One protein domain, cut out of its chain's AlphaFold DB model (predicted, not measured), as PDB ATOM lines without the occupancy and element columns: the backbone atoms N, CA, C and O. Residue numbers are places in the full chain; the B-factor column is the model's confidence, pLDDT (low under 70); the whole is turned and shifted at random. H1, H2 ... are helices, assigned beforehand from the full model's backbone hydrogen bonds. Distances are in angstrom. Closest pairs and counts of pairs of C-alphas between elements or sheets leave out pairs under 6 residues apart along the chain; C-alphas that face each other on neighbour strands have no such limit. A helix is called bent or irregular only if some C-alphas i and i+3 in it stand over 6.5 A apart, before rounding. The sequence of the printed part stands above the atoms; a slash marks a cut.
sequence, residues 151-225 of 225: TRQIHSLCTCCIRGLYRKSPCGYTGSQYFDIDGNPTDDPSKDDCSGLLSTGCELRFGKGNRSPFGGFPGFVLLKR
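Overview. This is residues 151 to 225 of the 225 residues of the protein "Putative tail component of prophage" of Xenorhabdus hominickii (UniProt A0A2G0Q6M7). This domain has little regular structure: it is a compact knot of loops with two short helices, H1 and H2, set in it apart from each other. The long loop of residues 163 to 197 runs out to the end of the longest axis away from Thr 151 and folds back to H2, with a short antiparallel pairing of residues 178 to 179 with 185 to 186. The printed part has 75 residues, 13 of them in named elements, H1 then H2, with no named strand; the class is all helix. The radius of gyration of the C-alphas is 11.8 A, and the spans are 32 by 25 by 22 A.

Along the chain. H1, residues 159 to 162, begins at C-alpha 159 (-38.507, 16.538, 38.804). H2, residues 198 to 206, is 10.1 A long and ends at C-alpha 206 (-54.018, 19.408, 35.911). It is irregular, but only just: C-alphas 200 and 203 are 6.6 A apart.

Arrangement. H1 and H2 are apart, joined by a long link of 35 residues. In H2, 3 of 5 O i to N i+4 pairs are within hydrogen-bond range; H1 is too short for such a pair.

Size, cuts and confidence. The C-alphas farthest apart, of Thr 151 and Asp 187, are 35.5 A apart. The printed part has no cut. Residues 151 to 153 and 220 to 225 have pLDDT under 70.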
ATOM      1  N   THR A 151     -27.270  18.353  36.800       57.50
ATOM      2  CA  THR A 151     -28.273  18.683  37.851       57.50
ATOM      3  C   THR A 151     -29.675  18.097  37.599       57.50
ATOM      4  O   THR A 151     -30.575  18.218  38.443       57.50
ATOM      5  N   ARG A 152     -29.890  17.478  36.431       62.28
ATOM      6  CA  ARG A 152     -31.147  16.857  36.005       62.28
ATOM      7  C   ARG A 152     -30.857  15.688  35.064       62.28
ATOM      8  O   ARG A 152     -30.479  15.889  33.916       62.28
ATOM      9  N   GLN A 153     -31.053  14.467  35.550       67.00
ATOM     10  CA  GLN A 153     -31.039  13.270  34.715       67.00
ATOM     11  C   GLN A 153     -32.235  13.312  33.740       67.00
ATOM     12  O   GLN A 153     -33.294  13.855  34.065       67.00
ATOM     13  N   ILE A 154     -32.091  12.756  32.535       74.50
ATOM     14  CA  ILE A 154     -33.226  12.562  31.624       74.50
ATOM     15  C   ILE A 154     -33.916  11.261  32.037       74.50
ATOM     16  O   ILE A 154     -33.415  10.168  31.792       74.50
ATOM     17  N   HIS A 155     -35.053  11.377  32.716       76.25
ATOM     18  CA  HIS A 155     -35.902  10.252  33.103       76.25
ATOM     19  C   HIS A 155     -37.383  10.637  32.943       76.25
ATOM     20  O   HIS A 155     -37.733  11.816  32.837       76.25
ATOM     21  N   SER A 156     -38.272   9.641  32.906       83.62
ATOM     22  CA  SER A 156     -39.717   9.844  32.704       83.62
ATOM     23  C   SER A 156     -40.463  10.376  33.924       83.62
ATOM     24  O   SER A 156     -41.654  10.650  33.820       83.62
ATOM     25  N   LEU A 157     -39.795  10.525  35.067       88.06
ATOM     26  CA  LEU A 157     -40.427  10.973  36.305       88.06
ATOM     27  C   LEU A 157     -40.338  12.496  36.451       88.06
ATOM     28  O   LEU A 157     -39.398  13.147  35.996       88.06
ATOM     29  N   CYS A 158     -41.318  13.074  37.129       90.06
ATOM     30  CA  CYS A 158     -41.423  14.496  37.384       90.06
ATOM     31  C   CYS A 158     -40.334  14.945  38.362       90.06
ATOM     32  O   CYS A 158     -40.274  14.486  39.503       90.06
ATOM     33  N   THR A 159     -39.535  15.929  37.947       88.00
ATOM     34  CA  THR A 159     -38.507  16.538  38.804       88.00
ATOM     35  C   THR A 159     -39.093  17.103  40.106       88.00
ATOM     36  O   THR A 159     -38.479  16.972  41.162       88.00
ATOM     37  N   CYS A 160     -40.290  17.701  40.070       89.38
ATOM     38  CA  CYS A 160     -40.923  18.255  41.271       89.38
ATOM     39  C   CYS A 160     -41.282  17.173  42.296       89.38
ATOM     40  O   CYS A 160     -41.140  17.406  43.490       89.38
ATOM     41  N   CYS A 161     -41.726  16.003  41.832       89.25
ATOM     42  CA  CYS A 161     -42.031  14.860  42.690       89.25
ATOM     43  C   CYS A 161     -40.754  14.339  43.362       89.25
ATOM     44  O   CYS A 161     -40.671  14.321  44.585       89.25
ATOM     45  N   ILE A 162     -39.715  14.044  42.575       87.81
ATOM     46  CA  ILE A 162     -38.451  13.490  43.091       87.81
ATOM     47  C   ILE A 162     -37.752  14.432  44.070       87.81
ATOM     48  O   ILE A 162     -37.105  13.983  45.010       87.81
ATOM     49  N   ARG A 163     -37.895  15.745  43.882       87.38
ATOM     50  CA  ARG A 163     -37.329  16.750  44.790       87.38
ATOM     51  C   ARG A 163     -38.213  17.057  46.008       87.38
ATOM     52  O   ARG A 163     -37.893  17.979  46.751       87.38
ATOM     53  N   GLY A 164     -39.334  16.357  46.211       89.38
ATOM     54  CA  GLY A 164     -40.248  16.613  47.336       89.38
ATOM     55  C   GLY A 164     -40.939  17.986  47.275       89.38
ATOM     56  O   GLY A 164     -41.312  18.564  48.302       89.38
ATOM     57  N   LEU A 165     -41.085  18.531  46.063       90.69
ATOM     58  CA  LEU A 165     -41.705  19.827  45.770       90.69
ATOM     59  C   LEU A 165     -43.162  19.686  45.306       90.69
ATOM     60  O   LEU A 165     -43.723  20.620  44.731       90.69
ATOM     61  N   TYR A 166     -43.793  18.534  45.534       91.25
ATOM     62  CA  TYR A 166     -45.223  18.364  45.293       91.25
ATOM     63  C   TYR A 166     -46.032  19.381  46.123       91.25
ATOM     64  O   TYR A 166     -45.717  19.623  47.287       91.25
ATOM     65  N   ARG A 167     -47.017  20.043  45.490       91.06
ATOM     66  CA  ARG A 167     -47.800  21.184  46.033       91.06
ATOM     67  C   ARG A 167     -46.984  22.422  46.463       91.06
ATOM     68  O   ARG A 167     -47.553  23.387  46.963       91.06
ATOM     69  N   LYS A 168     -45.670  22.445  46.220       92.00
ATOM     70  CA  LYS A 168     -44.776  23.595  46.450       92.00
ATOM     71  C   LYS A 168     -44.367  24.216  45.116       92.00
ATOM     72  O   LYS A 168     -44.580  23.627  44.058       92.00
ATOM     73  N   SER A 169     -43.758  25.398  45.134       89.69
ATOM     74  CA  SER A 169     -43.107  25.941  43.933       89.69
ATOM     75  C   SER A 169     -41.930  25.030  43.533       89.69
ATOM     76  O   SER A 169     -41.148  24.674  44.419       89.69
ATOM     77  N   PRO A 170     -41.783  24.600  42.261       86.88
ATOM     78  CA  PRO A 170     -42.487  25.056  41.056       86.88
ATOM     79  C   PRO A 170     -43.678  24.180  40.601       86.88
ATOM     80  O   PRO A 170     -44.260  24.459  39.557       86.88
ATOM     81  N   CYS A 171     -44.058  23.124  41.331       91.56
ATOM     82  CA  CYS A 171     -45.229  22.297  40.994       91.56
ATOM     83  C   CYS A 171     -46.544  23.078  41.107       91.56
ATOM     84  O   CYS A 171     -47.390  22.979  40.228       91.56
ATOM     85  N   GLY A 172     -46.732  23.824  42.196       89.94
ATOM     86  CA  GLY A 172     -47.860  24.743  42.367       89.94
ATOM     87  C   GLY A 172     -49.253  24.108  42.298       89.94
ATOM     88  O   GLY A 172     -50.219  24.822  42.048       89.94
ATOM     89  N   TYR A 173     -49.388  22.790  42.487       91.25
ATOM     90  CA  TYR A 173     -50.704  22.154  42.504       91.25
ATOM     91  C   TYR A 173     -51.496  22.578  43.748       91.25
ATOM     92  O   TYR A 173     -51.122  22.238  44.869       91.25
ATOM     93  N   THR A 174     -52.597  23.300  43.543       90.44
ATOM     94  CA  THR A 174     -53.491  23.809  44.600       90.44
ATOM     95  C   THR A 174     -54.900  23.210  44.537       90.44
ATOM     96  O   THR A 174     -55.795  23.667  45.241       90.44
ATOM     97  N   GLY A 175     -55.112  22.186  43.703       88.25
ATOM     98  CA  GLY A 175     -56.406  21.518  43.577       88.25
ATOM     99  C   GLY A 175     -56.789  20.703  44.818       88.25
ATOM    100  O   GLY A 175     -55.932  20.286  45.602       88.25
ATOM    101  N   SER A 176     -58.093  20.466  44.969       89.88
ATOM    102  CA  SER A 176     -58.701  19.688  46.059       89.88
ATOM    103  C   SER A 176     -58.868  18.199  45.742       89.88
ATOM    104  O   SER A 176     -59.431  17.473  46.552       89.88
ATOM    105  N   GLN A 177     -58.418  17.745  44.571       91.00
ATOM    106  CA  GLN A 177     -58.407  16.326  44.230       91.00
ATOM    107  C   GLN A 177     -57.130  15.690  44.779       91.00
ATOM    108  O   GLN A 177     -56.042  16.267  44.672       91.00
ATOM    109  N   TYR A 178     -57.274  14.505  45.358       93.06
ATOM    110  CA  TYR A 178     -56.190  13.754  45.971       93.06
ATOM    111  C   TYR A 178     -56.085  12.386  45.303       93.06
ATOM    112  O   TYR A 178     -57.100  11.777  44.956       93.06
ATOM    113  N   PHE A 179     -54.855  11.916  45.112       94.25
ATOM    114  CA  PHE A 179     -54.586  10.609  44.517       94.25
ATOM    115  C   PHE A 179     -53.464   9.915  45.279       94.25
ATOM    116  O   PHE A 179     -52.514  10.577  45.691       94.25
ATOM    117  N   ASP A 180     -53.558   8.599  45.439       92.38
ATOM    118  CA  ASP A 180     -52.466   7.800  45.992       92.38
ATOM    119  C   ASP A 180     -51.263   7.715  45.025       92.38
ATOM    120  O   ASP A 180     -51.283   8.247  43.907       92.38
ATOM    121  N   ILE A 181     -50.194   7.039  45.458       90.31
ATOM    122  CA  ILE A 181     -48.958   6.882  44.677       90.31
ATOM    123  C   ILE A 181     -49.167   6.134  43.348       90.31
ATOM    124  O   ILE A 181     -48.405   6.345  42.402       90.31
ATOM    125  N   ASP A 182     -50.207   5.307  43.248       89.12
ATOM    126  CA  ASP A 182     -50.549   4.549  42.043       89.12
ATOM    127  C   ASP A 182     -51.479   5.347  41.105       89.12
ATOM    128  O   ASP A 182     -51.633   5.008  39.929       89.12
ATOM    129  N   GLY A 183     -52.035   6.465  41.580       89.62
ATOM    130  CA  GLY A 183     -52.937   7.344  40.838       89.62
ATOM    131  C   GLY A 183     -54.421   7.042  41.050       89.62
ATOM    132  O   GLY A 183     -55.248   7.532  40.278       89.62
ATOM    133  N   ASN A 184     -54.788   6.264  42.070       92.88
ATOM    134  CA  ASN A 184     -56.188   6.048  42.425       92.88
ATOM    135  C   ASN A 184     -56.719   7.244  43.231       92.88
ATOM    136  O   ASN A 184     -56.000   7.779  44.078       92.88
ATOM    137  N   PRO A 185     -57.969   7.683  42.999       92.88
ATOM    138  CA  PRO A 185     -58.559   8.783  43.752       92.88
ATOM    139  C   PRO A 185     -58.731   8.408  45.229       92.88
ATOM    140  O   PRO A 185     -59.157   7.300  45.553       92.88
ATOM    141  N   THR A 186     -58.433   9.351  46.118       92.12
ATOM    142  CA  THR A 186     -58.639   9.213  47.566       92.12
ATOM    143  C   THR A 186     -59.380  10.432  48.104       92.12
ATOM    144  O   THR A 186     -59.144  11.552  47.663       92.12
ATOM    145  N   ASP A 187     -60.266  10.223  49.075       91.38
ATOM    146  CA  ASP A 187     -60.923  11.317  49.805       91.38
ATOM    147  C   ASP A 187     -60.113  11.758  51.034       91.38
ATOM    148  O   ASP A 187     -60.375  12.808  51.617       91.38
ATOM    149  N   ASP A 188     -59.123  10.955  51.435       90.88
ATOM    150  CA  ASP A 188     -58.238  11.216  52.566       90.88
ATOM    151  C   ASP A 188     -57.001  12.016  52.106       90.88
ATOM    152  O   ASP A 188     -56.150  11.452  51.404       90.88
ATOM    153  N   PRO A 189     -56.849  13.296  52.511       89.50
ATOM    154  CA  PRO A 189     -55.718  14.133  52.110       89.50
ATOM    155  C   PRO A 189     -54.366  13.617  52.612       89.50
ATOM    156  O   PRO A 189     -53.333  13.960  52.044       89.50
ATOM    157  N   SER A 190     -54.349  12.809  53.678       91.25
ATOM    158  CA  SER A 190     -53.105  12.255  54.227       91.25
ATOM    159  C   SER A 190     -52.480  11.184  53.331       91.25
ATOM    160  O   SER A 190     -51.298  10.879  53.471       91.25
ATOM    161  N   LYS A 191     -53.264  10.640  52.392       90.81
ATOM    162  CA  LYS A 191     -52.843   9.625  51.418       90.81
ATOM    163  C   LYS A 191     -52.534  10.207  50.039       90.81
ATOM    164  O   LYS A 191     -52.290   9.444  49.111       90.81
ATOM    165  N   ASP A 192     -52.572  11.532  49.890       93.06
ATOM    166  CA  ASP A 192     -52.239  12.191  48.631       93.06
ATOM    167  C   ASP A 192     -50.732  12.149  48.386       93.06
ATOM    168  O   ASP A 192     -49.967  12.873  49.028       93.06
ATOM    169  N   ASP A 193     -50.315  11.331  47.424       92.44
ATOM    170  CA  ASP A 193     -48.919  11.204  47.036       92.44
ATOM    171  C   ASP A 193     -48.743  11.378  45.526       92.44
ATOM    172  O   ASP A 193     -49.577  11.007  44.693       92.44
ATOM    173  N   CYS A 194     -47.642  12.013  45.141       92.69
ATOM    174  CA  CYS A 194     -47.348  12.263  43.745       92.69
ATOM    175  C   CYS A 194     -46.619  11.055  43.158       92.69
ATOM    176  O   CYS A 194     -45.441  10.863  43.433       92.69
ATOM    177  N   SER A 195     -47.270  10.322  42.252       90.88
ATOM    178  CA  SER A 195     -46.670   9.185  41.528       90.88
ATOM    179  C   SER A 195     -45.417   9.536  40.709       90.88
ATOM    180  O   SER A 195     -44.663   8.665  40.275       90.88
ATOM    181  N   GLY A 196     -45.210  10.824  40.416       90.44
ATOM    182  CA  GLY A 196     -44.126  11.315  39.574       90.44
ATOM    183  C   GLY A 196     -44.311  11.033  38.082       90.44
ATOM    184  O   GLY A 196     -43.551  11.567  37.282       90.44
ATOM    185  N   LEU A 197     -45.318  10.268  37.664       90.50
ATOM    186  CA  LEU A 197     -45.592  10.000  36.253       90.50
ATOM    187  C   LEU A 197     -46.500  11.077  35.645       90.50
ATOM    188  O   LEU A 197     -47.274  11.744  36.335       90.50
ATOM    189  N   LEU A 198     -46.413  11.253  34.325       89.94
ATOM    190  CA  LEU A 198     -47.296  12.184  33.621       89.94
ATOM    191  C   LEU A 198     -48.752  11.698  33.689       89.94
ATOM    192  O   LEU A 198     -49.614  12.457  34.120       89.94
ATOM    193  N   SER A 199     -49.002  10.433  33.337       88.81
ATOM    194  CA  SER A 199     -50.347   9.857  33.206       88.81
ATOM    195  C   SER A 199     -51.077   9.683  34.538       88.81
ATOM    196  O   SER A 199     -52.203  10.144  34.684       88.81
ATOM    197  N   THR A 200     -50.442   9.053  35.529       89.44
ATOM    198  CA  THR A 200     -51.049   8.788  36.849       89.44
ATOM    199  C   THR A 200     -50.808   9.915  37.858       89.44
ATOM    200  O   THR A 200     -51.169   9.800  39.023       89.44
ATOM    201  N   GLY A 201     -50.159  11.007  37.445       91.12
ATOM    202  CA  GLY A 201     -49.749  12.089  38.336       91.12
ATOM    203  C   GLY A 201     -50.264  13.444  37.875       91.12
ATOM    204  O   GLY A 201     -51.260  13.953  38.393       91.12
ATOM    205  N   CYS A 202     -49.558  14.055  36.922       92.12
ATOM    206  CA  CYS A 202     -49.859  15.412  36.465       92.12
ATOM    207  C   CYS A 202     -51.139  15.504  35.622       92.12
ATOM    208  O   CYS A 202     -51.872  16.473  35.788       92.12
ATOM    209  N   GLU A 203     -51.445  14.524  34.766       92.06
ATOM    210  CA  GLU A 203     -52.671  14.529  33.950       92.06
ATOM    211  C   GLU A 203     -53.938  14.439  34.805       92.06
ATOM    212  O   GLU A 203     -54.898  15.153  34.528       92.06
ATOM    213  N   LEU A 204     -53.932  13.633  35.873       91.69
ATOM    214  CA  LEU A 204     -55.067  13.532  36.799       91.69
ATOM    215  C   LEU A 204     -55.322  14.845  37.550       91.69
ATOM    216  O   LEU A 204     -56.463  15.204  37.811       91.69
ATOM    217  N   ARG A 205     -54.254  15.581  37.872       91.06
ATOM    218  CA  ARG A 205     -54.308  16.786  38.711       91.06
ATOM    219  C   ARG A 205     -54.551  18.070  37.917       91.06
ATOM    220  O   ARG A 205     -55.307  18.928  38.357       91.06
ATOM    221  N   PHE A 206     -53.916  18.213  36.757       91.56
ATOM    222  CA  PHE A 206     -54.018  19.408  35.911       91.56
ATOM    223  C   PHE A 206     -54.957  19.219  34.711       91.56
ATOM    224  O   PHE A 206     -55.277  20.193  34.031       91.56
ATOM    225  N   GLY A 207     -55.416  17.996  34.452       89.75
ATOM    226  CA  GLY A 207     -56.181  17.626  33.267       89.75
ATOM    227  C   GLY A 207     -55.280  17.203  32.104       89.75
ATOM    228  O   GLY A 207     -54.213  17.772  31.857       89.75
ATOM    229  N   LYS A 208     -55.722  16.189  31.358       89.12
ATOM    230  CA  LYS A 208     -55.001  15.666  30.194       89.12
ATOM    231  C   LYS A 208     -54.916  16.717  29.083       89.12
ATOM    232  O   LYS A 208     -55.932  17.265  28.670       89.12
ATOM    233  N   GLY A 209     -53.705  16.977  28.585       82.81
ATOM    234  CA  GLY A 209     -53.452  17.959  27.520       82.81
ATOM    235  C   GLY A 209     -53.381  19.420  27.982       82.81
ATOM    236  O   GLY A 209     -53.019  20.287  27.188       82.81
ATOM    237  N   ASN A 210     -53.659  19.702  29.257       85.75
ATOM    238  CA  ASN A 210     -53.490  21.039  29.813       85.75
ATOM    239  C   ASN A 210     -52.016  21.342  30.103       85.75
ATOM    240  O   ASN A 210     -51.186  20.449  30.300       85.75
ATOM    241  N   ARG A 211     -51.693  22.639  30.179       83.31
ATOM    242  CA  ARG A 211     -50.360  23.098  30.575       83.31
ATOM    243  C   ARG A 211     -50.095  22.680  32.022       83.31
ATOM    244  O   ARG A 211     -50.645  23.268  32.948       83.31
ATOM    245  N   SER A 212     -49.233  21.686  32.206       87.00
ATOM    246  CA  SER A 212     -48.781  21.230  33.519       87.00
ATOM    247  C   SER A 212     -47.295  21.557  33.724       87.00
ATOM    248  O   SER A 212     -46.530  21.571  32.756       87.00
ATOM    249  N   PRO A 213     -46.844  21.799  34.966       88.75
ATOM    250  CA  PRO A 213     -45.435  22.030  35.290       88.75
ATOM    251  C   PRO A 213     -44.650  20.709  35.391       88.75
ATOM    252  O   PRO A 213     -43.796  20.537  36.262       88.75
ATOM    253  N   PHE A 214     -44.970  19.736  34.535       90.25
ATOM    254  CA  PHE A 214     -44.339  18.426  34.558       90.25
ATOM    255  C   PHE A 214     -42.851  18.536  34.208       90.25
ATOM    256  O   PHE A 214     -42.469  18.970  33.124       90.25
ATOM    257  N   GLY A 215     -42.001  18.127  35.147       87.00
ATOM    258  CA  GLY A 215     -40.548  18.230  35.026       87.00
ATOM    259  C   GLY A 215     -39.861  16.973  34.487       87.00
ATOM    260  O   GLY A 215     -38.657  16.844  34.698       87.00
ATOM    261  N   GLY A 216     -40.573  16.025  33.879       87.00
ATOM    262  CA  GLY A 216     -40.003  14.777  33.347       87.00
ATOM    263  C   GLY A 216     -40.038  14.698  31.818       87.00
ATOM    264  O   GLY A 216     -40.636  15.549  31.160       87.00
ATOM    265  N   PHE A 217     -39.434  13.649  31.257       86.69
ATOM    266  CA  PHE A 217     -39.440  13.360  29.818       86.69
ATOM    267  C   PHE A 217     -40.219  12.062  29.546       86.69
ATOM    268  O   PHE A 217     -39.636  10.978  29.550       86.69
ATOM    269  N   PRO A 218     -41.542  12.131  29.315       78.19
ATOM    270  CA  PRO A 218     -42.400  10.944  29.276       78.19
ATOM    271  C   PRO A 218     -42.103  10.039  28.067       78.19
ATOM    272  O   PRO A 218     -42.363   8.844  28.122       78.19
ATOM    273  N   GLY A 219     -41.518  10.590  26.996       72.44
ATOM    274  CA  GLY A 219     -41.128   9.843  25.795       72.44
ATOM    275  C   GLY A 219     -39.785   9.111  25.891       72.44
ATOM    276  O   GLY A 219     -39.439   8.381  24.972       72.44
ATOM    277  N   PHE A 220     -39.020   9.295  26.973       69.56
ATOM    278  CA  PHE A 220     -37.670   8.729  27.098       69.56
ATOM    279  C   PHE A 220     -37.648   7.299  27.665       69.56
ATOM    280  O   PHE A 220     -36.591   6.686  27.774       69.56
ATOM    281  N   VAL A 221     -38.803   6.737  28.033       60.88
ATOM    282  CA  VAL A 221     -38.883   5.392  28.613       60.88
ATOM    283  C   VAL A 221     -39.692   4.468  27.705       60.88
ATOM    284  O   VAL A 221     -40.880   4.684  27.477       60.88
ATOM    285  N   LEU A 222     -39.031   3.417  27.207       51.16
ATOM    286  CA  LEU A 222     -39.639   2.343  26.409       51.16
ATOM    287  C   LEU A 222     -40.463   1.356  27.262       51.16
ATOM    288  O   LEU A 222     -41.339   0.679  26.731       51.16
ATOM    289  N   LEU A 223     -40.218   1.289  28.576       40.78
ATOM    290  CA  LEU A 223     -40.900   0.393  29.517       40.78
ATOM    291  C   LEU A 223     -41.864   1.173  30.421       40.78
ATOM    292  O   LEU A 223     -41.449   1.856  31.356       40.78
ATOM    293  N   LYS A 224     -43.163   1.072  30.141       49.50
ATOM    294  CA  LYS A 224     -44.208   1.609  31.022       49.50
ATOM    295  C   LYS A 224     -44.285   0.742  32.283       49.50
ATOM    296  O   LYS A 224     -44.226  -0.481  32.170       49.50
ATOM    297  N   ARG A 225     -44.357   1.386  33.448       54.03
ATOM    298  CA  ARG A 225     -44.594   0.716  34.730       54.03
ATOM    299  C   ARG A 225     -46.078   0.427  34.896       54.03
ATOM    300  O   ARG A 225     -46.870   1.256  34.390       54.03
TER     301      ARG A 225